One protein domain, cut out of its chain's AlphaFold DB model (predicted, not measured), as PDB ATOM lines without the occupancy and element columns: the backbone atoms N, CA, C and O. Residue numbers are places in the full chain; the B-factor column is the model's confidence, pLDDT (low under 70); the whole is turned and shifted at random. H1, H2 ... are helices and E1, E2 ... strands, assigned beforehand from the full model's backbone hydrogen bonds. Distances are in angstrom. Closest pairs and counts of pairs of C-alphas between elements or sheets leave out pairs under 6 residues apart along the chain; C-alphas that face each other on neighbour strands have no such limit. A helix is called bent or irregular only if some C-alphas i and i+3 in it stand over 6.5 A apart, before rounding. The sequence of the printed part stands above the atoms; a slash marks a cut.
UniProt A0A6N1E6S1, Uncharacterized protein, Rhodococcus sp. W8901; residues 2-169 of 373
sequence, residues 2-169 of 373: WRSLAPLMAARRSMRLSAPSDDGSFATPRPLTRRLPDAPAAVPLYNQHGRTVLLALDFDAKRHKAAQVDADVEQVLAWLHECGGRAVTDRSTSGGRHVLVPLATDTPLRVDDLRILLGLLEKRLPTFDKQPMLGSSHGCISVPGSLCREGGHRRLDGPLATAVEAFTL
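Overview. This is residues 2 to 169 of the 373 residues of an uncharacterized protein of Rhodococcus sp. W8901 (UniProt A0A6N1E6S1). Two small antiparallel sheets stand next to each other: E4 E6 E5, with H2 packed on one face and H5 beside its strands on the opposite face, and the twisted sheet E2 E1 E3 E7, with H1 over E3. H4 sits by E4 and E7, where the two sheets come near each other, and H3 meets it at one end. The printed part has 168 residues, with five named helices and seven named strands in the order H1 E1 E2 E3 E4 H2 E5 E6 H3 H4 E7 H5. The class is mixed, helices and strands, with under half of the residues in named elements. The whole is compact and rounded, with a radius of gyration of the C-alphas of 14.7 A and spans of 39 by 38 by 30 A.

Along the chain. H1, residues 2 to 9, begins at C-alpha 2 (29.754, 29.707, -43.245); it is only just irregular, C-alphas 4 and 7 being 6.7 A apart. E1 is residues 14 to 17, E2 28 to 31 and E3 41 to 44. E4, residues 54 to 59, is 15.7 A long. H2, residues 66 to 82, is 24.6 A long. E5 is residues 88 to 91; E6, residues 97 to 102, is 16.0 A long. H3, residues 111 to 122, is 15.2 A long and irregular, with C-alphas 113 and 116 7.3 A apart. H4 is residues 131 to 134 and E7 140 to 142. H5, residues 160 to 169, is 14.3 A long and ends at C-alpha 169 (30.426, 11.552, -37.594).

Arrangement. In the sheet E2 E1 E3 E7, E1 and E2 are a hairpin, with N 15 and O 30 within hydrogen-bond range at 2.8 A; E1 and E3 are antiparallel neighbours, with N 16 and O 42 within hydrogen-bond range at 2.8 A, and E3 and E7 are antiparallel neighbours, with N 43 and O 141 within hydrogen-bond range at 2.8 A. H1 is on this sheet at a height of 9.9 A, over E3. In the sheet E4 E6 E5, N 57 and O 99 are 2.9 A apart, and in the hairpin E5 and E6, N 100 and O 88 are 2.8 A apart. E4, H2 and E5 make a split strand-helix-strand unit, two strands running the same way with E6 between them; its crossover is right-handed. H2 is at a height of 9.5 A, along E6. H1 and H5 touch at a shallow tilt of 21 degrees, the same way, closest at the C-alphas of Leu 8 and Phe 167, 6.4 A. H4 only grazes both sheets; H3, with residues 111 to 115 alone, only just touches it, with 3 pairs of C-alphas within 8 A, the closest Val 111 and Leu 134, 5.9 A. Every O i to N i+4 pair is within hydrogen-bond range in H2 and H5; 2 of 4 are in H1 and 6 of 8 in H3, and H4 is too short for such a pair.

Size, cuts and confidence. The C-alphas farthest apart, those of Ser 21 and Glu 82, are 43.2 A apart. The printed part has no cut. The link from E7 to H5, residues 143 to 159, is long; its residues 155 to 156 pair antiparallel with residues 90 to 91 of E5. The mean pLDDT of the printed part is 94.6, and no printed residue is under 70.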
ATOM      1  N   TRP A   2      28.616  29.274 -44.091       96.62
ATOM      2  CA  TRP A   2      29.754  29.707 -43.245       96.62
ATOM      3  C   TRP A   2      29.528  29.489 -41.743       96.62
ATOM      4  O   TRP A   2      30.295  28.784 -41.094       96.62
ATOM      5  N   ARG A   3      28.422  30.031 -41.211       96.69
ATOM      6  CA  ARG A   3      28.044  29.933 -39.789       96.69
ATOM      7  C   ARG A   3      28.094  28.503 -39.239       96.69
ATOM      8  O   ARG A   3      28.439  28.326 -38.077       96.69
ATOM      9  N   SER A   4      27.716  27.519 -40.053       97.25
ATOM     10  CA  SER A   4      27.605  26.118 -39.645       97.25
ATOM     11  C   SER A   4      28.930  25.370 -39.797       97.25
ATOM     12  O   SER A   4      29.289  24.602 -38.916       97.25
ATOM     13  N   LEU A   5      29.663  25.597 -40.893       98.00
ATOM     14  CA  LEU A   5      30.846  24.798 -41.237       98.00
ATOM     15  C   LEU A   5      32.160  25.382 -40.710       98.00
ATOM     16  O   LEU A   5      33.040  24.622 -40.313       98.00
ATOM     17  N   ALA A   6      32.298  26.711 -40.639       97.88
ATOM     18  CA  ALA A   6      33.548  27.332 -40.201       97.88
ATOM     19  C   ALA A   6      33.980  26.871 -38.789       97.88
ATOM     20  O   ALA A   6      35.147  26.511 -38.632       97.88
ATOM     21  N   PRO A   7      33.084  26.768 -37.780       97.12
ATOM     22  CA  PRO A   7      33.456  26.249 -36.460       97.12
ATOM     23  C   PRO A   7      33.836  24.761 -36.443       97.12
ATOM     24  O   PRO A   7      34.575  24.342 -35.560       97.12
ATOM     25  N   LEU A   8      33.329  23.964 -37.391       97.25
ATOM     26  CA  LEU A   8      33.613  22.526 -37.487       97.25
ATOM     27  C   LEU A   8      34.956  22.240 -38.176       97.25
ATOM     28  O   LEU A   8      35.575  21.204 -37.914       97.25
ATOM     29  N   MET A   9      35.384  23.158 -39.049       97.81
ATOM     30  CA  MET A   9      36.631  23.088 -39.811       97.81
ATOM     31  C   MET A   9      37.811  23.749 -39.099       97.81
ATOM     32  O   MET A   9      38.940  23.276 -39.216       97.81
ATOM     33  N   ALA A  10      37.579  24.859 -38.396       97.25
ATOM     34  CA  ALA A  10      38.655  25.669 -37.844       97.25
ATOM     35  C   ALA A  10      39.362  24.960 -36.682       97.25
ATOM     36  O   ALA A  10      38.777  24.714 -35.629       97.25
ATOM     37  N   ALA A  11      40.667  24.715 -36.824       97.00
ATOM     38  CA  ALA A  11      41.475  24.130 -35.753       97.00
ATOM     39  C   ALA A  11      41.758  25.113 -34.596       97.00
ATOM     40  O   ALA A  11      42.297  24.734 -33.554       97.00
ATOM     41  N   ARG A  12      41.421  26.393 -34.783       95.50
ATOM     42  CA  ARG A  12      41.520  27.479 -33.800       95.50
ATOM     43  C   ARG A  12      40.255  28.326 -33.894       95.50
ATOM     44  O   ARG A  12      39.664  28.421 -34.964       95.50
ATOM     45  N   ARG A  13      39.877  29.029 -32.822       95.50
ATOM     46  CA  ARG A  13      38.776  30.019 -32.843       95.50
ATOM     47  C   ARG A  13      39.171  31.328 -33.552       95.50
ATOM     48  O   ARG A  13      38.859  32.423 -33.093       95.50
ATOM     49  N   SER A  14      39.865  31.209 -34.675       96.69
ATOM     50  CA  SER A  14      40.351  32.307 -35.504       96.69
ATOM     51  C   SER A  14      40.134  31.995 -36.982       96.69
ATOM     52  O   SER A  14      40.041  30.837 -37.379       96.69
ATOM     53  N   MET A  15      40.137  33.037 -37.796       97.00
ATOM     54  CA  MET A  15      40.168  32.985 -39.252       97.00
ATOM     55  C   MET A  15      41.302  33.872 -39.770       97.00
ATOM     56  O   MET A  15      41.884  34.657 -39.020       97.00
ATOM     57  N   ARG A  16      41.620  33.747 -41.053       96.00
ATOM     58  CA  ARG A  16      42.518  34.642 -41.774       96.00
ATOM     59  C   ARG A  16      41.759  35.232 -42.953       96.00
ATOM     60  O   ARG A  16      41.096  34.494 -43.678       96.00
ATOM     61  N   LEU A  17      41.825  36.546 -43.101       95.31
ATOM     62  CA  LEU A  17      41.226  37.269 -44.214       95.31
ATOM     63  C   LEU A  17      42.289  37.539 -45.275       95.31
ATOM     64  O   LEU A  17      43.463  37.694 -44.943       95.31
ATOM     65  N   SER A  18      41.857  37.589 -46.529       92.56
ATOM     66  CA  SER A  18      42.628  38.189 -47.613       92.56
ATOM     67  C   SER A  18      42.164  39.631 -47.753       92.56
ATOM     68  O   SER A  18      41.152  39.889 -48.405       92.56
ATOM     69  N   ALA A  19      42.850  40.562 -47.089       81.38
ATOM     70  CA  ALA A  19      42.581  41.981 -47.292       81.38
ATOM     71  C   ALA A  19      43.022  42.402 -48.710       81.38
ATOM     72  O   ALA A  19      43.867  41.728 -49.306       81.38
ATOM     73  N   PRO A  20      42.497  43.511 -49.265       78.19
ATOM     74  CA  PRO A  20      42.950  44.026 -50.559       78.19
ATOM     75  C   PRO A  20      44.467  44.267 -50.628       78.19
ATOM     76  O   PRO A  20      45.056  44.115 -51.687       78.19
ATOM     77  N   SER A  21      45.093  44.587 -49.492       77.19
ATOM     78  CA  SER A  21      46.540  44.788 -49.336       77.19
ATOM     79  C   SER A  21      47.374  43.506 -49.310       77.19
ATOM     80  O   SER A  21      48.595  43.587 -49.284       77.19
ATOM     81  N   ASP A  22      46.743  42.332 -49.235       78.25
ATOM     82  CA  ASP A  22      47.443  41.080 -48.939       78.25
ATOM     83  C   ASP A  22      47.866  40.324 -50.214       78.25
ATOM     84  O   ASP A  22      48.255  39.160 -50.120       78.25
ATOM     85  N   ASP A  23      47.755  40.929 -51.403       78.38
ATOM     86  CA  ASP A  23      48.053  40.323 -52.717       78.38
ATOM     87  C   ASP A  23      47.391  38.946 -52.918       78.38
ATOM     88  O   ASP A  23      47.948  37.997 -53.473       78.38
ATOM     89  N   GLY A  24      46.170  38.803 -52.395       75.06
ATOM     90  CA  GLY A  24      45.426  37.546 -52.406       75.06
ATOM     91  C   GLY A  24      45.887  36.529 -51.354       75.06
ATOM     92  O   GLY A  24      45.300  35.454 -51.240       75.06
ATOM     93  N   SER A  25      46.904  36.801 -50.548       83.12
ATOM     94  CA  SER A  25      47.280  35.926 -49.439       83.12
ATOM     95  C   SER A  25      46.298  36.059 -48.268       83.12
ATOM     96  O   SER A  25      45.759  37.121 -47.985       83.12
ATOM     97  N   PHE A  26      46.047  34.963 -47.548       89.75
ATOM     98  CA  PHE A  26      45.276  35.012 -46.302       89.75
ATOM     99  C   PHE A  26      46.184  35.467 -45.151       89.75
ATOM    100  O   PHE A  26      46.509  34.668 -44.270       89.75
ATOM    101  N   ALA A  27      46.671  36.710 -45.181       87.94
ATOM    102  CA  ALA A  27      47.677  37.188 -44.232       87.94
ATOM    103  C   ALA A  27      47.067  37.648 -42.903       87.94
ATOM    104  O   ALA A  27      47.621  37.331 -41.846       87.94
ATOM    105  N   THR A  28      45.910  38.309 -42.945       90.56
ATOM    106  CA  THR A  28      45.342  39.060 -41.817       90.56
ATOM    107  C   THR A  28      44.582  38.165 -40.819       90.56
ATOM    108  O   THR A  28      43.469  37.727 -41.124       90.56
ATOM    109  N   PRO A  29      45.102  37.882 -39.604       93.06
ATOM    110  CA  PRO A  29      44.399  37.064 -38.615       93.06
ATOM    111  C   PRO A  29      43.254  37.836 -37.939       93.06
ATOM    112  O   PRO A  29      43.388  39.011 -37.601       93.06
ATOM    113  N   ARG A  30      42.123  37.167 -37.695       95.44
ATOM    114  CA  ARG A  30      40.962  37.713 -36.970       95.44
ATOM    115  C   ARG A  30      40.297  36.644 -36.093       95.44
ATOM    116  O   ARG A  30      40.423  35.453 -36.390       95.44
ATOM    117  N   PRO A  31      39.558  37.022 -35.035       97.38
ATOM    118  CA  PRO A  31      38.685  36.091 -34.324       97.38
ATOM    119  C   PRO A  31      37.662  35.453 -35.268       97.38
ATOM    120  O   PRO A  31      37.180  36.104 -36.193       97.38
ATOM    121  N   LEU A  32      37.319  34.184 -35.041       97.25
ATOM    122  CA  LEU A  32      36.307  33.506 -35.851       97.25
ATOM    123  C   LEU A  32      34.917  34.101 -35.577       97.25
ATOM    124  O   LEU A  32      34.486  34.175 -34.426       97.25
ATOM    125  N   THR A  33      34.189  34.475 -36.628       96.00
ATOM    126  CA  THR A  33      32.855  35.086 -36.529       96.00
ATOM    127  C   THR A  33      31.747  34.145 -36.996       96.00
ATOM    128  O   THR A  33      31.927  33.331 -37.902       96.00
ATOM    129  N   ARG A  34      30.543  34.292 -36.421       93.06
ATOM    130  CA  ARG A  34      29.331  33.602 -36.915       93.06
ATOM    131  C   ARG A  34      28.794  34.209 -38.214       93.06
ATOM    132  O   ARG A  34      28.195  33.496 -39.018       93.06
ATOM    133  N   ARG A  35      28.955  35.526 -38.391       95.06
ATOM    134  CA  ARG A  35      28.626  36.236 -39.634       95.06
ATOM    135  C   ARG A  35      29.736  35.981 -40.654       95.06
ATOM    136  O   ARG A  35      30.905  35.958 -40.269       95.06
ATOM    137  N   LEU A  36      29.347  35.772 -41.909       94.94
ATOM    138  CA  LEU A  36      30.279  35.691 -43.030       94.94
ATOM    139  C   LEU A  36      31.061  37.016 -43.124       94.94
ATOM    140  O   LEU A  36      30.417  38.064 -43.073       94.94
ATOM    141  N   PRO A  37      32.401  36.994 -43.210       93.62
ATOM    142  CA  PRO A  37      33.186  38.207 -43.415       93.62
ATOM    143  C   PRO A  37      32.943  38.821 -44.796       93.62
ATOM    144  O   PRO A  37      32.726  38.097 -45.763       93.62
ATOM    145  N   ASP A  38      33.082  40.143 -44.897       92.50
ATOM    146  CA  ASP A  38      32.943  40.888 -46.160       92.50
ATOM    147  C   ASP A  38      34.197  40.781 -47.065       92.50
ATOM    148  O   ASP A  38      34.304  41.456 -48.084       92.50
ATOM    149  N   ALA A  39      35.154  39.916 -46.707       92.81
ATOM    150  CA  ALA A  39      36.360  39.601 -47.474       92.81
ATOM    151  C   ALA A  39      36.555  38.074 -47.563       92.81
ATOM    152  O   ALA A  39      36.054  37.349 -46.691       92.81
ATOM    153  N   PRO A  40      37.306  37.558 -48.559       95.38
ATOM    154  CA  PRO A  40      37.665  36.147 -48.609       95.38
ATOM    155  C   PRO A  40      38.287  35.696 -47.290       95.38
ATOM    156  O   PRO A  40      39.204  36.334 -46.765       95.38
ATOM    157  N   ALA A  41      37.793  34.578 -46.763       96.31
ATOM    158  CA  ALA A  41      38.157  34.089 -45.444       96.31
ATOM    159  C   ALA A  41      38.565  32.614 -45.478       96.31
ATOM    160  O   ALA A  41      37.963  31.787 -46.166       96.31
ATOM    161  N   ALA A  42      39.581  32.290 -44.687       97.50
ATOM    162  CA  ALA A  42      40.089  30.944 -44.487       97.50
ATOM    163  C   ALA A  42      40.240  30.631 -43.000       97.50
ATOM    164  O   ALA A  42      40.413  31.524 -42.171       97.50
ATOM    165  N   VAL A  43      40.190  29.352 -42.644       97.94
ATOM    166  CA  VAL A  43      40.363  28.885 -41.266       97.94
ATOM    167  C   VAL A  43      41.677  28.118 -41.117       97.94
ATOM    168  O   VAL A  43      42.062  27.405 -42.046       97.94
ATOM    169  N   PRO A  44      42.393  28.244 -39.983       97.94
ATOM    170  CA  PRO A  44      43.614  27.483 -39.743       97.94
ATOM    171  C   PRO A  44      43.350  25.978 -39.732       97.94
ATOM    172  O   PRO A  44      42.401  25.518 -39.096       97.94
ATOM    173  N   LEU A  45      44.236  25.225 -40.381       98.06
ATOM    174  CA  LEU A  45      44.173  23.762 -40.456       98.06
ATOM    175  C   LEU A  45      44.781  23.081 -39.226       98.06
ATOM    176  O   LEU A  45      44.420  21.960 -38.891       98.06
ATOM    177  N   TYR A  46      45.675  23.770 -38.520       98.19
ATOM    178  CA  TYR A  46      46.365  23.243 -37.347       98.19
ATOM    179  C   TYR A  46      46.072  24.081 -36.108       98.19
ATOM    180  O   TYR A  46      46.019  25.310 -36.164       98.19
ATOM    181  N   ASN A  47      45.931  23.432 -34.956       96.69
ATOM    182  CA  ASN A  47      45.813  24.114 -33.672       96.69
ATOM    183  C   ASN A  47      47.171  24.697 -33.224       96.69
ATOM    184  O   ASN A  47      48.176  24.599 -33.932       96.69
ATOM    185  N   GLN A  48      47.211  25.331 -32.052       94.56
ATOM    186  CA  GLN A  48      48.436  25.937 -31.501       94.56
ATOM    187  C   GLN A  48      49.567  24.927 -31.222       94.56
ATOM    188  O   GLN A  48      50.730  25.300 -31.178       94.56
ATOM    189  N   HIS A  49      49.239  23.639 -31.089       94.75
ATOM    190  CA  HIS A  49      50.196  22.552 -30.868       94.75
ATOM    191  C   HIS A  49      50.612  21.848 -32.173       94.75
ATOM    192  O   HIS A  49      51.266  20.798 -32.128       94.75
ATOM    193  N   GLY A  50      50.225  22.387 -33.336       95.88
ATOM    194  CA  GLY A  50      50.541  21.822 -34.650       95.88
ATOM    195  C   GLY A  50      49.785  20.526 -34.951       95.88
ATOM    196  O   GLY A  50      50.345  19.626 -35.578       95.88
ATOM    197  N   ARG A  51      48.548  20.398 -34.455       96.81
ATOM    198  CA  ARG A  51      47.681  19.224 -34.633       96.81
ATOM    199  C   ARG A  51      46.447  19.559 -35.473       96.81
ATOM    200  O   ARG A  51      45.876  20.631 -35.290       96.81
ATOM    201  N   THR A  52      46.023  18.644 -36.340       97.81
ATOM    202  CA  THR A  52      44.832  18.765 -37.190       97.81
ATOM    203  C   THR A  52      43.870  17.592 -36.992       97.81
ATOM    204  O   THR A  52      44.287  16.462 -36.739       97.81
ATOM    205  N   VAL A  53      42.578  17.880 -37.141       97.62
ATOM    206  CA  VAL A  53      41.474  16.908 -37.255       97.62
ATOM    207  C   VAL A  53      40.745  17.057 -38.599       97.62
ATOM    208  O   VAL A  53      39.592  16.655 -38.753       97.62
ATOM    209  N   LEU A  54      41.403  17.689 -39.569       98.38
ATOM    210  CA  LEU A  54      40.906  17.940 -40.912       98.38
ATOM    211  C   LEU A  54      42.051  17.735 -41.907       98.38
ATOM    212  O   LEU A  54      43.039  18.470 -41.894       98.38
ATOM    213  N   LEU A  55      41.907  16.745 -42.782       98.50
ATOM    214  CA  LEU A  55      42.718  16.654 -43.989       98.50
ATOM    215  C   LEU A  55      42.001  17.462 -45.075       98.50
ATOM    216  O   LEU A  55      40.949  17.054 -45.556       98.50
ATOM    217  N   ALA A  56      42.543  18.629 -45.416       98.25
ATOM    218  CA  ALA A  56      42.029  19.460 -46.496       98.25
ATOM    219  C   ALA A  56      42.866  19.231 -47.752       98.25
ATOM    220  O   ALA A  56      44.065  19.507 -47.755       98.25
ATOM    221  N   LEU A  57      42.240  18.712 -48.801       98.62
ATOM    222  CA  LEU A  57      42.868  18.555 -50.102       98.62
ATOM    223  C   LEU A  57      42.396  19.691 -51.005       98.62
ATOM    224  O   LEU A  57      41.194  19.818 -51.239       98.62
ATOM    225  N   ASP A  58      43.325  20.530 -51.452       97.44
ATOM    226  CA  ASP A  58      43.048  21.683 -52.309       97.44
ATOM    227  C   ASP A  58      43.419  21.344 -53.754       97.44
ATOM    228  O   ASP A  58      44.505  20.826 -54.000       97.44
ATOM    229  N   PHE A  59      42.511  21.583 -54.696       97.62
ATOM    230  CA  PHE A  59      42.699  21.289 -56.113       97.62
ATOM    231  C   PHE A  59      42.529  22.571 -56.930       97.62
ATOM    232  O   PHE A  59      41.442  23.157 -56.964       97.62
ATOM    233  N   ASP A  60      43.601  23.007 -57.593       89.38
ATOM    234  CA  ASP A  60      43.660  24.299 -58.278       89.38
ATOM    235  C   ASP A  60      43.385  24.174 -59.788       89.38
ATOM    236  O   ASP A  60      44.005  23.387 -60.506       89.38
ATOM    237  N   ALA A  61      42.476  25.016 -60.284       85.38
ATOM    238  CA  ALA A  61      42.131  25.142 -61.699       85.38
ATOM    239  C   ALA A  61      43.021  26.149 -62.457       85.38
ATOM    240  O   ALA A  61      42.897  26.305 -63.668       85.38
ATOM    241  N   LYS A  62      43.938  26.868 -61.796       77.06
ATOM    242  CA  LYS A  62      44.772  27.877 -62.481       77.06
ATOM    243  C   LYS A  62      45.748  27.281 -63.492       77.06
ATOM    244  O   LYS A  62      46.056  27.918 -64.494       77.06
ATOM    245  N   ARG A  63      46.255  26.075 -63.229       74.81
ATOM    246  CA  ARG A  63      47.227  25.383 -64.099       74.81
ATOM    247  C   ARG A  63      46.587  24.326 -65.000       74.81
ATOM    248  O   ARG A  63      47.242  23.830 -65.911       74.81
ATOM    249  N   HIS A  64      45.322  23.988 -64.759       81.69
ATOM    250  CA  HIS A  64      44.630  22.875 -65.400       81.69
ATOM    251  C   HIS A  64      43.155  23.205 -65.631       81.69
ATOM    252  O   HIS A  64      42.543  23.939 -64.870       81.69
ATOM    253  N   LYS A  65      42.540  22.625 -66.663       84.69
ATOM    254  CA  LYS A  65      41.115  22.860 -66.946       84.69
ATOM    255  C   LYS A  65      40.233  22.299 -65.820       84.69
ATOM    256  O   LYS A  65      40.573  21.280 -65.225       84.69
ATOM    257  N   ALA A  66      39.059  22.897 -65.603       88.00
ATOM    258  CA  ALA A  66      38.097  22.464 -64.582       88.00
ATOM    259  C   ALA A  66      37.739  20.965 -64.662       88.00
ATOM    260  O   ALA A  66      37.589  20.317 -63.634       88.00
ATOM    261  N   ALA A  67      37.693  20.393 -65.871       92.06
ATOM    262  CA  ALA A  67      37.465  18.961 -66.066       92.06
ATOM    263  C   ALA A  67      38.564  18.074 -65.444       92.06
ATOM    264  O   ALA A  67      38.256  17.010 -64.920       92.06
ATOM    265  N   GLN A  68      39.831  18.511 -65.454       96.06
ATOM    266  CA  GLN A  68      40.913  17.774 -64.791       96.06
ATOM    267  C   GLN A  68      40.774  17.845 -63.267       96.06
ATOM    268  O   GLN A  68      40.985  16.845 -62.592       96.06
ATOM    269  N   VAL A  69      40.388  19.008 -62.732       97.12
ATOM    270  CA  VAL A  69      40.096  19.166 -61.297       97.12
ATOM    271  C   VAL A  69      38.968  18.223 -60.882       97.12
ATOM    272  O   VAL A  69      39.046  17.588 -59.835       97.12
ATOM    273  N   ASP A  70      37.931  18.098 -61.707       96.94
ATOM    274  CA  ASP A  70      36.820  17.189 -61.436       96.94
ATOM    275  C   ASP A  70      37.242  15.720 -61.465       96.94
ATOM    276  O   ASP A  70      36.890  14.991 -60.538       96.94
ATOM    277  N   ALA A  71      38.055  15.316 -62.444       96.94
ATOM    278  CA  ALA A  71      38.606  13.964 -62.517       96.94
ATOM    279  C   ALA A  71      39.502  13.633 -61.308       96.94
ATOM    280  O   ALA A  71      39.354  12.572 -60.702       96.94
ATOM    281  N   ASP A  72      40.391  14.547 -60.905       97.94
ATOM    282  CA  ASP A  72      41.273  14.345 -59.749       97.94
ATOM    283  C   ASP A  72      40.477  14.254 -58.434       97.94
ATOM    284  O   ASP A  72      40.779  13.427 -57.566       97.94
ATOM    285  N   VAL A  73      39.433  15.082 -58.287       98.44
ATOM    286  CA  VAL A  73      38.531  15.046 -57.129       98.44
ATOM    287  C   VAL A  73      37.732  13.743 -57.093       98.44
ATOM    288  O   VAL A  73      37.651  13.113 -56.041       98.44
ATOM    289  N   GLU A  74      37.162  13.305 -58.215       98.06
ATOM    290  CA  GLU A  74      36.445  12.029 -58.296       98.06
ATOM    291  C   GLU A  74      37.362  10.851 -57.939       98.06
ATOM    292  O   GLU A  74      37.010  10.002 -57.112       98.06
ATOM    293  N   GLN A  75      38.586  10.859 -58.468       98.06
ATOM    294  CA  GLN A  75      39.580   9.826 -58.206       98.06
ATOM    295  C   GLN A  75      39.944   9.729 -56.718       98.06
ATOM    296  O   GLN A  75      39.975   8.626 -56.159       98.06
ATOM    297  N   VAL A  76      40.202  10.860 -56.047       98.50
ATOM    298  CA  VAL A  76      40.547  10.841 -54.616       98.50
ATOM    299  C   VAL A  76      39.350  10.484 -53.736       98.50
ATOM    300  O   VAL A  76      39.531   9.827 -52.711       98.50
ATOM    301  N   LEU A  77      38.130  10.870 -54.126       98.56
ATOM    302  CA  LEU A  77      36.908  10.493 -53.414       98.56
ATOM    303  C   LEU A  77      36.687   8.978 -53.456       98.56
ATOM    304  O   LEU A  77      36.376   8.393 -52.417       98.56
ATOM    305  N   ALA A  78      36.923   8.333 -54.603       97.31
ATOM    306  CA  ALA A  78      36.854   6.877 -54.722       97.31
ATOM    307  C   ALA A  78      37.848   6.187 -53.771       97.31
ATOM    308  O   ALA A  78      37.468   5.308 -52.993       97.31
ATOM    309  N   TRP A  79      39.105   6.643 -53.743       97.88
ATOM    310  CA  TRP A  79      40.118   6.094 -52.832       97.88
ATOM    311  C   TRP A  79      39.805   6.350 -51.353       97.88
ATOM    312  O   TRP A  79      40.047   5.484 -50.510       97.88
ATOM    313  N   LEU A  80      39.267   7.526 -51.018       97.81
ATOM    314  CA  LEU A  80      38.825   7.845 -49.660       97.81
ATOM    315  C   LEU A  80      37.690   6.919 -49.227       97.81
ATOM    316  O   LEU A  80      37.765   6.370 -48.130       97.81
ATOM    317  N   HIS A  81      36.695   6.698 -50.086       96.00
ATOM    318  CA  HIS A  81      35.585   5.788 -49.815       96.00
ATOM    319  C   HIS A  81      36.079   4.356 -49.547       96.00
ATOM    320  O   HIS A  81      35.724   3.771 -48.525       96.00
ATOM    321  N   GLU A  82      36.988   3.824 -50.378       94.56
ATOM    322  CA  GLU A  82      37.642   2.519 -50.144       94.56
ATOM    323  C   GLU A  82      38.365   2.441 -48.783       94.56
ATOM    324  O   GLU A  82      38.533   1.363 -48.209       94.56
ATOM    325  N   CYS A  83      38.798   3.587 -48.253       95.88
ATOM    326  CA  CYS A  83      39.509   3.705 -46.986       95.88
ATOM    327  C   CYS A  83      38.610   4.098 -45.797       95.88
ATOM    328  O   CYS A  83      39.148   4.376 -44.721       95.88
ATOM    329  N   GLY A  84      37.280   4.124 -45.938       95.00
ATOM    330  CA  GLY A  84      36.358   4.539 -44.864       95.00
ATOM    331  C   GLY A  84      36.382   6.049 -44.586       95.00
ATOM    332  O   GLY A  84      36.159   6.508 -43.464       95.00
ATOM    333  N   GLY A  85      36.744   6.841 -45.593       96.69
ATOM    334  CA  GLY A  85      36.763   8.294 -45.539       96.69
ATOM    335  C   GLY A  85      35.374   8.892 -45.734       96.69
ATOM    336  O   GLY A  85      34.637   8.495 -46.633       96.69
ATOM    337  N   ARG A  86      35.049   9.902 -44.927       98.00
ATOM    338  CA  ARG A  86      33.948  10.833 -45.194       98.00
ATOM    339  C   ARG A  86      34.536  12.126 -45.725       98.00
ATOM    340  O   ARG A  86      35.523  12.621 -45.183       98.00
ATOM    341  N   ALA A  87      33.916  12.686 -46.751       98.38
ATOM    342  CA  ALA A  87      34.378  13.917 -47.363       98.38
ATOM    343  C   ALA A  87      33.231  14.909 -47.543       98.38
ATOM    344  O   ALA A  87      32.087  14.530 -47.781       98.38
ATOM    345  N   VAL A  88      33.573  16.187 -47.442       98.75
ATOM    346  CA  VAL A  88      32.745  17.316 -47.856       98.75
ATOM    347  C   VAL A  88      33.498  18.032 -48.962       98.75
ATOM    348  O   VAL A  88      34.676  18.341 -48.791       98.75
ATOM    349  N   THR A  89      32.843  18.305 -50.082       98.75
ATOM    350  CA  THR A  89      33.476  18.993 -51.207       98.75
ATOM    351  C   THR A  89      32.833  20.339 -51.474       98.75
ATOM    352  O   THR A  89      31.668  20.579 -51.157       98.75
ATOM    353  N   ASP A  90      33.620  21.256 -52.014       98.25
ATOM    354  CA  ASP A  90      33.126  22.543 -52.479       98.25
ATOM    355  C   ASP A  90      33.850  22.966 -53.760       98.25
ATOM    356  O   ASP A  90      34.848  22.362 -54.170       98.25
ATOM    357  N   ARG A  91      33.344  24.032 -54.381       96.75
ATOM    358  CA  ARG A  91      33.912  24.636 -55.581       96.75
ATOM    359  C   ARG A  91      34.012  26.152 -55.445       96.75
ATOM    360  O   ARG A  91      33.068  26.819 -55.027       96.75
ATOM    361  N   SER A  92      35.154  26.701 -55.834       94.94
ATOM    362  CA  SER A  92      35.380  28.139 -56.009       94.94
ATOM    363  C   SER A  92      34.820  28.658 -57.340       94.94
ATOM    364  O   SER A  92      34.505  27.894 -58.248       94.94
ATOM    365  N   THR A  93      34.722  29.975 -57.498       93.75
ATOM    366  CA  THR A  93      34.251  30.582 -58.756       93.75
ATOM    367  C   THR A  93      35.254  30.447 -59.901       93.75
ATOM    368  O   THR A  93      34.837  30.405 -61.053       93.75
ATOM    369  N   SER A  94      36.545  30.286 -59.602       90.62
ATOM    370  CA  SER A  94      37.591  29.984 -60.590       90.62
ATOM    371  C   SER A  94      37.636  28.510 -61.015       90.62
ATOM    372  O   SER A  94      38.412  28.148 -61.893       90.62
ATOM    373  N   GLY A  95      36.807  27.650 -60.414       92.00
ATOM    374  CA  GLY A  95      36.703  26.230 -60.755       92.00
ATOM    375  C   GLY A  95      37.536  25.292 -59.879       92.00
ATOM    376  O   GLY A  95      37.281  24.090 -59.919       92.00
ATOM    377  N   GLY A  96      38.448  25.814 -59.048       94.94
ATOM    378  CA  GLY A  96      39.183  25.021 -58.054       94.94
ATOM    379  C   GLY A  96      38.253  24.415 -57.001       94.94
ATOM    380  O   GLY A  96      37.200  24.992 -56.701       94.94
ATOM    381  N   ARG A  97      38.624  23.267 -56.434       97.88
ATOM    382  CA  ARG A  97      37.778  22.466 -55.535       97.88
ATOM    383  C   ARG A  97      38.507  22.072 -54.268       97.88
ATOM    384  O   ARG A  97      39.722  21.930 -54.264       97.88
ATOM    385  N   HIS A  98      37.752  21.850 -53.200       98.44
ATOM    386  CA  HIS A  98      38.285  21.198 -52.009       98.44
ATOM    387  C   HIS A  98      37.681  19.813 -51.821       98.44
ATOM    388  O   HIS A  98      36.495  19.606 -52.076       98.44
ATOM    389  N   VAL A  99      38.478  18.909 -51.256       98.81
ATOM    390  CA  VAL A  99      38.003  17.698 -50.586       98.81
ATOM    391  C   VAL A  99      38.393  17.793 -49.115       98.81
ATOM    392  O   VAL A  99      39.563  17.710 -48.746       98.81
ATOM    393  N   LEU A 100      37.399  18.025 -48.265       98.81
ATOM    394  CA  LEU A 100      37.548  18.244 -46.832       98.81
ATOM    395  C   LEU A 100      37.214  16.942 -46.110       98.81
ATOM    396  O   LEU A 100      36.055  16.540 -46.077       98.81
ATOM    397  N   VAL A 101      38.220  16.289 -45.535       98.81
ATOM    398  CA  VAL A 101      38.091  14.985 -44.877       98.81
ATOM    399  C   VAL A 101      38.154  15.183 -43.359       98.81
ATOM    400  O   VAL A 101      39.246  15.382 -42.808       98.81
ATOM    401  N   PRO A 102      37.012  15.163 -42.646       98.50
ATOM    402  CA  PRO A 102      36.994  15.317 -41.201       98.50
ATOM    403  C   PRO A 102      37.600  14.061 -40.572       98.50
ATOM    404  O   PRO A 102      37.087  12.959 -40.756       98.50
ATOM    405  N   LEU A 103      38.698  14.211 -39.841       97.81
ATOM    406  CA  LEU A 103      39.399  13.111 -39.183       97.81
ATOM    407  C   LEU A 103      38.845  12.887 -37.772       97.81
ATOM    408  O   LEU A 103      38.235  13.787 -37.186       97.81
ATOM    409  N   ALA A 104      39.098  11.700 -37.219       94.00
ATOM    410  CA  ALA A 104      38.791  11.391 -35.828       94.00
ATOM    411  C   ALA A 104      39.444  12.414 -34.877       94.00
ATOM    412  O   ALA A 104      40.606  12.797 -35.040       94.00
ATOM    413  N   THR A 105      38.687  12.878 -33.886       92.62
ATOM    414  CA  THR A 105      39.114  13.950 -32.972       92.62
ATOM    415  C   THR A 105      40.019  13.467 -31.843       92.62
ATOM    416  O   THR A 105      40.782  14.258 -31.293       92.62
ATOM    417  N   ASP A 106      39.966  12.176 -31.518       90.44
ATOM    418  CA  ASP A 106      40.772  11.532 -30.476       90.44
ATOM    419  C   ASP A 106      42.204  11.208 -30.922       90.44
ATOM    420  O   ASP A 106      43.083  11.000 -30.086       90.44
ATOM    421  N   THR A 107      42.458  11.220 -32.234       88.94
ATOM    422  CA  THR A 107      43.772  10.936 -32.815       88.94
ATOM    423  C   THR A 107      44.205  12.027 -33.797       88.94
ATOM    424  O   THR A 107      44.341  11.785 -34.999       88.94
ATOM    425  N   PRO A 108      44.428  13.260 -33.312       94.31
ATOM    426  CA  PRO A 108      44.760  14.373 -34.181       94.31
ATOM    427  C   PRO A 108      46.189  14.253 -34.735       94.31
ATOM    428  O   PRO A 108      47.157  13.963 -34.018       94.31
ATOM    429  N   LEU A 109      46.335  14.539 -36.026       95.38
ATOM    430  CA  LEU A 109      47.567  14.330 -36.789       95.38
ATOM    431  C   LEU A 109      48.446  15.581 -36.826       95.38
ATOM    432  O   LEU A 109      47.969  16.702 -36.674       95.38
ATOM    433  N   ARG A 110      49.748  15.404 -37.034       94.56
ATOM    434  CA  ARG A 110      50.710  16.469 -37.352       94.56
ATOM    435  C   ARG A 110      50.991  16.491 -38.854       94.56
ATOM    436  O   ARG A 110      50.748  15.509 -39.548       94.56
ATOM    437  N   VAL A 111      51.609  17.572 -39.337       93.81
ATOM    438  CA  VAL A 111      52.119  17.657 -40.723       93.81
ATOM    439  C   VAL A 111      52.949  16.422 -41.082       93.81
ATOM    440  O   VAL A 111      52.753  15.829 -42.139       93.81
ATOM    441  N   ASP A 112      53.846  15.995 -40.191       89.19
ATOM    442  CA  ASP A 112      54.736  14.860 -40.447       89.19
ATOM    443  C   ASP A 112      54.006  13.519 -40.582       89.19
ATOM    444  O   ASP A 112      54.509  12.637 -41.276       89.19
ATOM    445  N   ASP A 113      52.822  13.380 -39.982       91.12
ATOM    446  CA  ASP A 113      51.973  12.193 -40.141       91.12
ATOM    447  C   ASP A 113      51.307  12.162 -41.528       91.12
ATOM    448  O   ASP A 113      50.956  11.096 -42.031       91.12
ATOM    449  N   LEU A 114      51.164  13.329 -42.166       94.31
ATOM    450  CA  LEU A 114      50.498  13.505 -43.456       94.31
ATOM    451  C   LEU A 114      51.466  13.554 -44.640       94.31
ATOM    452  O   LEU A 114      51.057  13.276 -45.763       94.31
ATOM    453  N   ARG A 115      52.748  13.878 -44.424       93.00
ATOM    454  CA  ARG A 115      53.741  14.089 -45.500       93.00
ATOM    455  C   ARG A 115      53.793  12.967 -46.533       93.00
ATOM    456  O   ARG A 115      53.887  13.256 -47.722       93.00
ATOM    457  N   ILE A 116      53.746  11.711 -46.083       92.94
ATOM    458  CA  ILE A 116      53.778  10.549 -46.982       92.94
ATOM    459  C   ILE A 116      52.544  10.569 -47.884       92.94
ATOM    460  O   ILE A 116      52.686  10.507 -49.101       92.94
ATOM    461  N   LEU A 117      51.351  10.731 -47.303       96.50
ATOM    462  CA  LEU A 117      50.108  10.804 -48.064       96.50
ATOM    463  C   LEU A 117      50.126  11.967 -49.060       96.50
ATOM    464  O   LEU A 117      49.856  11.763 -50.237       96.50
ATOM    465  N   LEU A 118      50.491  13.169 -48.608       96.50
ATOM    466  CA  LEU A 118      50.518  14.362 -49.458       96.50
ATOM    467  C   LEU A 118      51.460  14.182 -50.661       96.50
ATOM    468  O   LEU A 118      51.113  14.565 -51.772       96.50
ATOM    469  N   GLY A 119      52.625  13.556 -50.461       95.00
ATOM    470  CA  GLY A 119      53.545  13.239 -51.556       95.00
ATOM    471  C   GLY A 119      53.046  12.125 -52.485       95.00
ATOM    472  O   GLY A 119      53.365  12.135 -53.670       95.00
ATOM    473  N   LEU A 120      52.271  11.160 -51.978       95.31
ATOM    474  CA  LEU A 120      51.649  10.124 -52.810       95.31
ATOM    475  C   LEU A 120      50.526  10.694 -53.682       95.31
ATOM    476  O   LEU A 120      50.427  10.295 -54.841       95.31
ATOM    477  N   LEU A 121      49.725  11.615 -53.140       97.06
ATOM    478  CA  LEU A 121      48.647  12.292 -53.862       97.06
ATOM    479  C   LEU A 121      49.196  13.230 -54.942       97.06
ATOM    480  O   LEU A 121      48.768  13.135 -56.082       97.06
ATOM    481  N   GLU A 122      50.196  14.059 -54.629       95.44
ATOM    482  CA  GLU A 122      50.815  14.986 -55.599       95.44
ATOM    483  C   GLU A 122      51.383  14.260 -56.826       95.44
ATOM    484  O   GLU A 122      51.275  14.743 -57.946       95.44
ATOM    485  N   LYS A 123      51.950  13.062 -56.640       93.69
ATOM    486  CA  LYS A 123      52.461  12.244 -57.752       93.69
ATOM    487  C   LYS A 123      51.372  11.718 -58.695       93.69
ATOM    488  O   LYS A 123      51.713  11.241 -59.772       93.69
ATOM    489  N   ARG A 124      50.109  11.711 -58.260       95.00
ATOM    490  CA  ARG A 124      48.986  11.038 -58.938       95.00
ATOM    491  C   ARG A 124      47.903  11.994 -59.414       95.00
ATOM    492  O   ARG A 124      47.206  11.665 -60.363       95.00
ATOM    493  N   LEU A 125      47.757  13.134 -58.746       96.44
ATOM    494  CA  LEU A 125      46.682  14.097 -58.955       96.44
ATOM    495  C   LEU A 125      47.306  15.439 -59.371       96.44
ATOM    496  O   LEU A 125      47.735  16.198 -58.498       96.44
ATOM    497  N   PRO A 126      47.417  15.727 -60.681       95.31
ATOM    498  CA  PRO A 126      48.124  16.904 -61.190       95.31
ATOM    499  C   PRO A 126      47.627  18.241 -60.629       95.31
ATOM    500  O   PRO A 126      48.409  19.180 -60.501       95.31
ATOM    501  N   THR A 127      46.341  18.335 -60.287       97.06
ATOM    502  CA  THR A 127      45.729  19.574 -59.785       97.06
ATOM    503  C   THR A 127      45.869  19.762 -58.279       97.06
ATOM    504  O   THR A 127      45.525  20.827 -57.768       97.06
ATOM    505  N   PHE A 128      46.375  18.759 -57.558       97.69
ATOM    506  CA  PHE A 128      46.462  18.785 -56.105       97.69
ATOM    507  C   PHE A 128      47.561  19.733 -55.601       97.69
ATOM    508  O   PHE A 128      48.752  19.515 -55.831       97.69
ATOM    509  N   ASP A 129      47.165  20.737 -54.818       95.56
ATOM    510  CA  ASP A 129      48.064  21.581 -54.043       95.56
ATOM    511  C   ASP A 129      48.163  21.091 -52.589       95.56
ATOM    512  O   ASP A 129      47.253  21.219 -51.765       95.56
ATOM    513  N   LYS A 130      49.332  20.555 -52.238       95.50
ATOM    514  CA  LYS A 130      49.640  20.106 -50.874       95.50
ATOM    515  C   LYS A 130      50.014  21.241 -49.913       95.50
ATOM    516  O   LYS A 130      50.089  20.996 -48.705       95.50
ATOM    517  N   GLN A 131      50.320  22.445 -50.407       94.50
ATOM    518  CA  GLN A 131      50.904  23.524 -49.598       94.50
ATOM    519  C   GLN A 131      50.046  23.938 -48.396       94.50
ATOM    520  O   GLN A 131      50.626  24.077 -47.309       94.50
ATOM    521  N   PRO A 132      48.703  24.052 -48.496       94.81
ATOM    522  CA  PRO A 132      47.872  24.380 -47.338       94.81
ATOM    523  C   PRO A 132      48.092  23.423 -46.158       94.81
ATOM    524  O   PRO A 132      48.160  23.856 -45.008       94.81
ATOM    525  N   MET A 133      48.293  22.132 -46.438       97.31
ATOM    526  CA  MET A 133      48.514  21.112 -45.412       97.31
ATOM    527  C   MET A 133      49.962  21.030 -44.918       97.31
ATOM    528  O   MET A 133      50.181  20.491 -43.835       97.31
ATOM    529  N   LEU A 134      50.955  21.548 -45.647       94.75
ATOM    530  CA  LEU A 134      52.358  21.522 -45.208       94.75
ATOM    531  C   LEU A 134      52.712  22.643 -44.216       94.75
ATOM    532  O   LEU A 134      53.664  22.493 -43.446       94.75
ATOM    533  N   GLY A 135      51.947  23.737 -44.190       92.31
ATOM    534  CA  GLY A 135      52.158  24.853 -43.266       92.31
ATOM    535  C   GLY A 135      51.532  24.630 -41.886       92.31
ATOM    536  O   GLY A 135      50.379  24.989 -41.671       92.31
ATOM    537  N   SER A 136      52.275  24.116 -40.899       89.25
ATOM    538  CA  SER A 136      51.737  23.897 -39.535       89.25
ATOM    539  C   SER A 136      51.355  25.184 -38.789       89.25
ATOM    540  O   SER A 136      50.467  25.169 -37.935       89.25
ATOM    541  N   SER A 137      52.027  26.301 -39.073       88.38
ATOM    542  CA  SER A 137      51.792  27.589 -38.408       88.38
ATOM    543  C   SER A 137      50.800  28.475 -39.163       88.38
ATOM    544  O   SER A 137      49.954  29.110 -38.530       88.38
ATOM    545  N   HIS A 138      50.896  28.495 -40.495       88.62
ATOM    546  CA  HIS A 138      50.184  29.423 -41.379       88.62
ATOM    547  C   HIS A 138      49.181  28.753 -42.329       88.62
ATOM    548  O   HIS A 138      48.443  29.464 -43.011       88.62
ATOM    549  N   GLY A 139      49.156  27.419 -42.397       95.31
ATOM    550  CA  GLY A 139      48.262  26.657 -43.264       95.31
ATOM    551  C   GLY A 139      46.802  26.917 -42.917       95.31
ATOM    552  O   GLY A 139      46.370  26.759 -41.769       95.31
ATOM    553  N   CYS A 140      46.041  27.334 -43.919       97.31
ATOM    554  CA  CYS A 140      44.627  27.636 -43.804       97.31
ATOM    555  C   CYS A 140      43.897  27.251 -45.086       97.31
ATOM    556  O   CYS A 140      44.497  27.233 -46.158       97.31
ATOM    557  N   ILE A 141      42.601  26.985 -44.969       97.69
ATOM    558  CA  ILE A 141      41.740  26.630 -46.097       97.69
ATOM    559  C   ILE A 141      40.485  27.497 -46.085       97.69
ATOM    560  O   ILE A 141      39.956  27.810 -45.014       97.69
ATOM    561  N   SER A 142      40.010  27.909 -47.259       97.12
ATOM    562  CA  SER A 142      38.726  28.613 -47.352       97.12
ATOM    563  C   SER A 142      37.561  27.660 -47.064       97.12
ATOM    564  O   SER A 142      37.623  26.468 -47.356       97.12
ATOM    565  N   VAL A 143      36.518  28.174 -46.415       97.06
ATOM    566  CA  VAL A 143      35.358  27.384 -45.962       97.06
ATOM    567  C   VAL A 143      34.264  27.431 -47.034       97.06
ATOM    568  O   VAL A 143      34.101  28.489 -47.655       97.06
ATOM    569  N   PRO A 144      33.446  26.381 -47.219       97.75
ATOM    570  CA  PRO A 144      32.273  26.481 -48.078       97.75
ATOM    571  C   PRO A 144      31.381  27.669 -47.673       97.75
ATOM    572  O   PRO A 144      31.072  27.888 -46.495       97.75
ATOM    573  N   GLY A 145      30.981  28.472 -48.657       96.94
ATOM    574  CA  GLY A 145      30.243  29.720 -48.469       96.94
ATOM    575  C   GLY A 145      31.104  30.955 -48.198       96.94
ATOM    576  O   GLY A 145      30.535  32.029 -48.034       96.94
ATOM    577  N   SER A 146      32.436  30.838 -48.141       96.44
ATOM    578  CA  SER A 146      33.340  32.002 -48.090       96.44
ATOM    579  C   SER A 146      33.334  32.758 -49.415       96.44
ATOM    580  O   SER A 146      33.137  32.141 -50.462       96.44
ATOM    581  N   LEU A 147      33.618  34.061 -49.386       95.94
ATOM    582  CA  LEU A 147      33.876  34.833 -50.602       95.94
ATOM    583  C   LEU A 147      35.116  34.298 -51.338       95.94
ATOM    584  O   LEU A 147      36.119  33.952 -50.705       95.94
ATOM    585  N   CYS A 148      35.043  34.236 -52.666       93.81
ATOM    586  CA  CYS A 148      36.188  33.946 -53.530       93.81
ATOM    587  C   CYS A 148      36.956  35.236 -53.842       93.81
ATOM    588  O   CYS A 148      36.384  36.327 -53.810       93.81
ATOM    589  N   ARG A 149      38.243  35.118 -54.187       87.81
ATOM    590  CA  ARG A 149      39.077  36.282 -54.541       87.81
ATOM    591  C   ARG A 149      38.607  36.945 -55.832       87.81
ATOM    592  O   ARG A 149      38.649  38.157 -55.956       87.81
ATOM    593  N   GLU A 150      38.118  36.133 -56.758       86.25
ATOM    594  CA  GLU A 150      37.600  36.520 -58.067       86.25
ATOM    595  C   GLU A 150      36.139  37.012 -57.997       86.25
ATOM    596  O   GLU A 150      35.507  37.250 -59.023       86.25
ATOM    597  N   GLY A 151      35.578  37.141 -56.790       90.12
ATOM    598  CA  GLY A 151      34.172  37.456 -56.567       90.12
ATOM    599  C   GLY A 151      33.276  36.215 -56.508       90.12
ATOM    600  O   GLY A 151      33.659  35.102 -56.877       90.12
ATOM    601  N   GLY A 152      32.062  36.402 -55.991       95.12
ATOM    602  CA  GLY A 152      31.140  35.312 -55.671       95.12
ATOM    603  C   GLY A 152      31.563  34.514 -54.433       95.12
ATOM    604  O   GLY A 152      32.364  34.971 -53.620       95.12
ATOM    605  N   HIS A 153      30.995  33.318 -54.270       96.75
ATOM    606  CA  HIS A 153      31.173  32.490 -53.074       96.75
ATOM    607  C   HIS A 153      31.573  31.063 -53.434       96.75
ATOM    608  O   HIS A 153      31.134  30.536 -54.461       96.75
ATOM    609  N   ARG A 154      32.318  30.407 -52.539       97.00
ATOM    610  CA  ARG A 154      32.530  28.960 -52.604       97.00
ATOM    611  C   ARG A 154      31.201  28.236 -52.434       97.00
ATOM    612  O   ARG A 154      30.493  28.462 -51.452       97.00
ATOM    613  N   ARG A 155      30.869  27.359 -53.372       97.88
ATOM    614  CA  ARG A 155      29.628  26.583 -53.382       97.88
ATOM    615  C   ARG A 155      29.900  25.197 -52.817       97.88
ATOM    616  O   ARG A 155      30.747  24.492 -53.345       97.88
ATOM    617  N   LEU A 156      29.206  24.838 -51.741       98.56
ATOM    618  CA  LEU A 156      29.188  23.471 -51.217       98.56
ATOM    619  C   LEU A 156      28.547  22.533 -52.240       98.56
ATOM    620  O   LEU A 156      27.509  22.879 -52.808       98.56
ATOM    621  N   ASP A 157      29.124  21.350 -52.409       97.94
ATOM    622  CA  ASP A 157      28.485  20.279 -53.158       97.94
ATOM    623  C   ASP A 157      27.485  19.549 -52.241       97.94
ATOM    624  O   ASP A 157      27.833  19.069 -51.160       97.94
ATOM    625  N   GLY A 158      26.224  19.472 -52.672       97.25
ATOM    626  CA  GLY A 158      25.155  18.792 -51.936       97.25
ATOM    627  C   GLY A 158      24.580  19.568 -50.734       97.25
ATOM    628  O   GLY A 158      24.842  20.762 -50.547       97.25
ATOM    629  N   PRO A 159      23.725  18.916 -49.921       98.12
ATOM    630  CA  PRO A 159      23.015  19.571 -48.825       98.12
ATOM    631  C   PRO A 159      23.924  19.953 -47.647       98.12
ATOM    632  O   PRO A 159      24.772  19.178 -47.202       98.12
ATOM    633  N   LEU A 160      23.664  21.116 -47.036       98.50
ATOM    634  CA  LEU A 160      24.381  21.569 -45.833       98.50
ATOM    635  C   LEU A 160      24.266  20.580 -44.662       98.50
ATOM    636  O   LEU A 160      25.225  20.423 -43.908       98.50
ATOM    637  N   ALA A 161      23.113  19.926 -44.506       98.38
ATOM    638  CA  ALA A 161      22.885  18.950 -43.443       98.38
ATOM    639  C   ALA A 161      23.850  17.758 -43.549       98.38
ATOM    640  O   ALA A 161      24.502  17.422 -42.564       98.38
ATOM    641  N   THR A 162      24.028  17.204 -44.751       98.31
ATOM    642  CA  THR A 162      24.972  16.108 -45.025       98.31
ATOM    643  C   THR A 162      26.415  16.518 -44.731       98.31
ATOM    644  O   THR A 162      27.176  15.749 -44.147       98.31
ATOM    645  N   ALA A 163      26.798  17.756 -45.062       98.69
ATOM    646  CA  ALA A 163      28.124  18.265 -44.724       98.69
ATOM    647  C   ALA A 163      28.335  18.369 -43.203       98.69
ATOM    648  O   ALA A 163      29.367  17.942 -42.686       98.69
ATOM    649  N   VAL A 164      27.355  18.905 -42.468       98.62
ATOM    650  CA  VAL A 164      27.403  18.985 -40.997       98.62
ATOM    651  C   VAL A 164      27.468  17.590 -40.373       98.62
ATOM    652  O   VAL A 164      28.265  17.370 -39.459       98.62
ATOM    653  N   GLU A 165      26.688  16.640 -40.882       98.38
ATOM    654  CA  GLU A 165      26.723  15.245 -40.449       98.38
ATOM    655  C   GLU A 165      28.105  14.621 -40.681       98.38
ATOM    656  O   GLU A 165      28.671  14.049 -39.753       98.38
ATOM    657  N   ALA A 166      28.720  14.809 -41.853       98.38
ATOM    658  CA  ALA A 166      30.069  14.311 -42.131       98.38
ATOM    659  C   ALA A 166      31.122  14.875 -41.154       98.38
ATOM    660  O   ALA A 166      31.983  14.138 -40.672       98.38
ATOM    661  N   PHE A 167      31.034  16.163 -40.800       98.25
ATOM    662  CA  PHE A 167      31.889  16.780 -39.774       98.25
ATOM    663  C   PHE A 167      31.547  16.357 -38.337       98.25
ATOM    664  O   PHE A 167      32.369  16.553 -37.439       98.25
ATOM    665  N   THR A 168      30.366  15.793 -38.106       96.88
ATOM    666  CA  THR A 168      29.948  15.283 -36.794       96.88
ATOM    667  C   THR A 168      30.388  13.834 -36.620       96.88
ATOM    668  O   THR A 168      31.067  13.520 -35.647       96.88
ATOM    669  N   LEU A 169      30.078  12.974 -37.595       96.62
ATOM    670  CA  LEU A 169      30.426  11.552 -37.594       96.62
ATOM    671  C   LEU A 169      31.923  11.311 -37.810       96.62
ATOM    672  O   LEU A 169      32.469  10.372 -37.240       96.62
TER     673      LEU A 169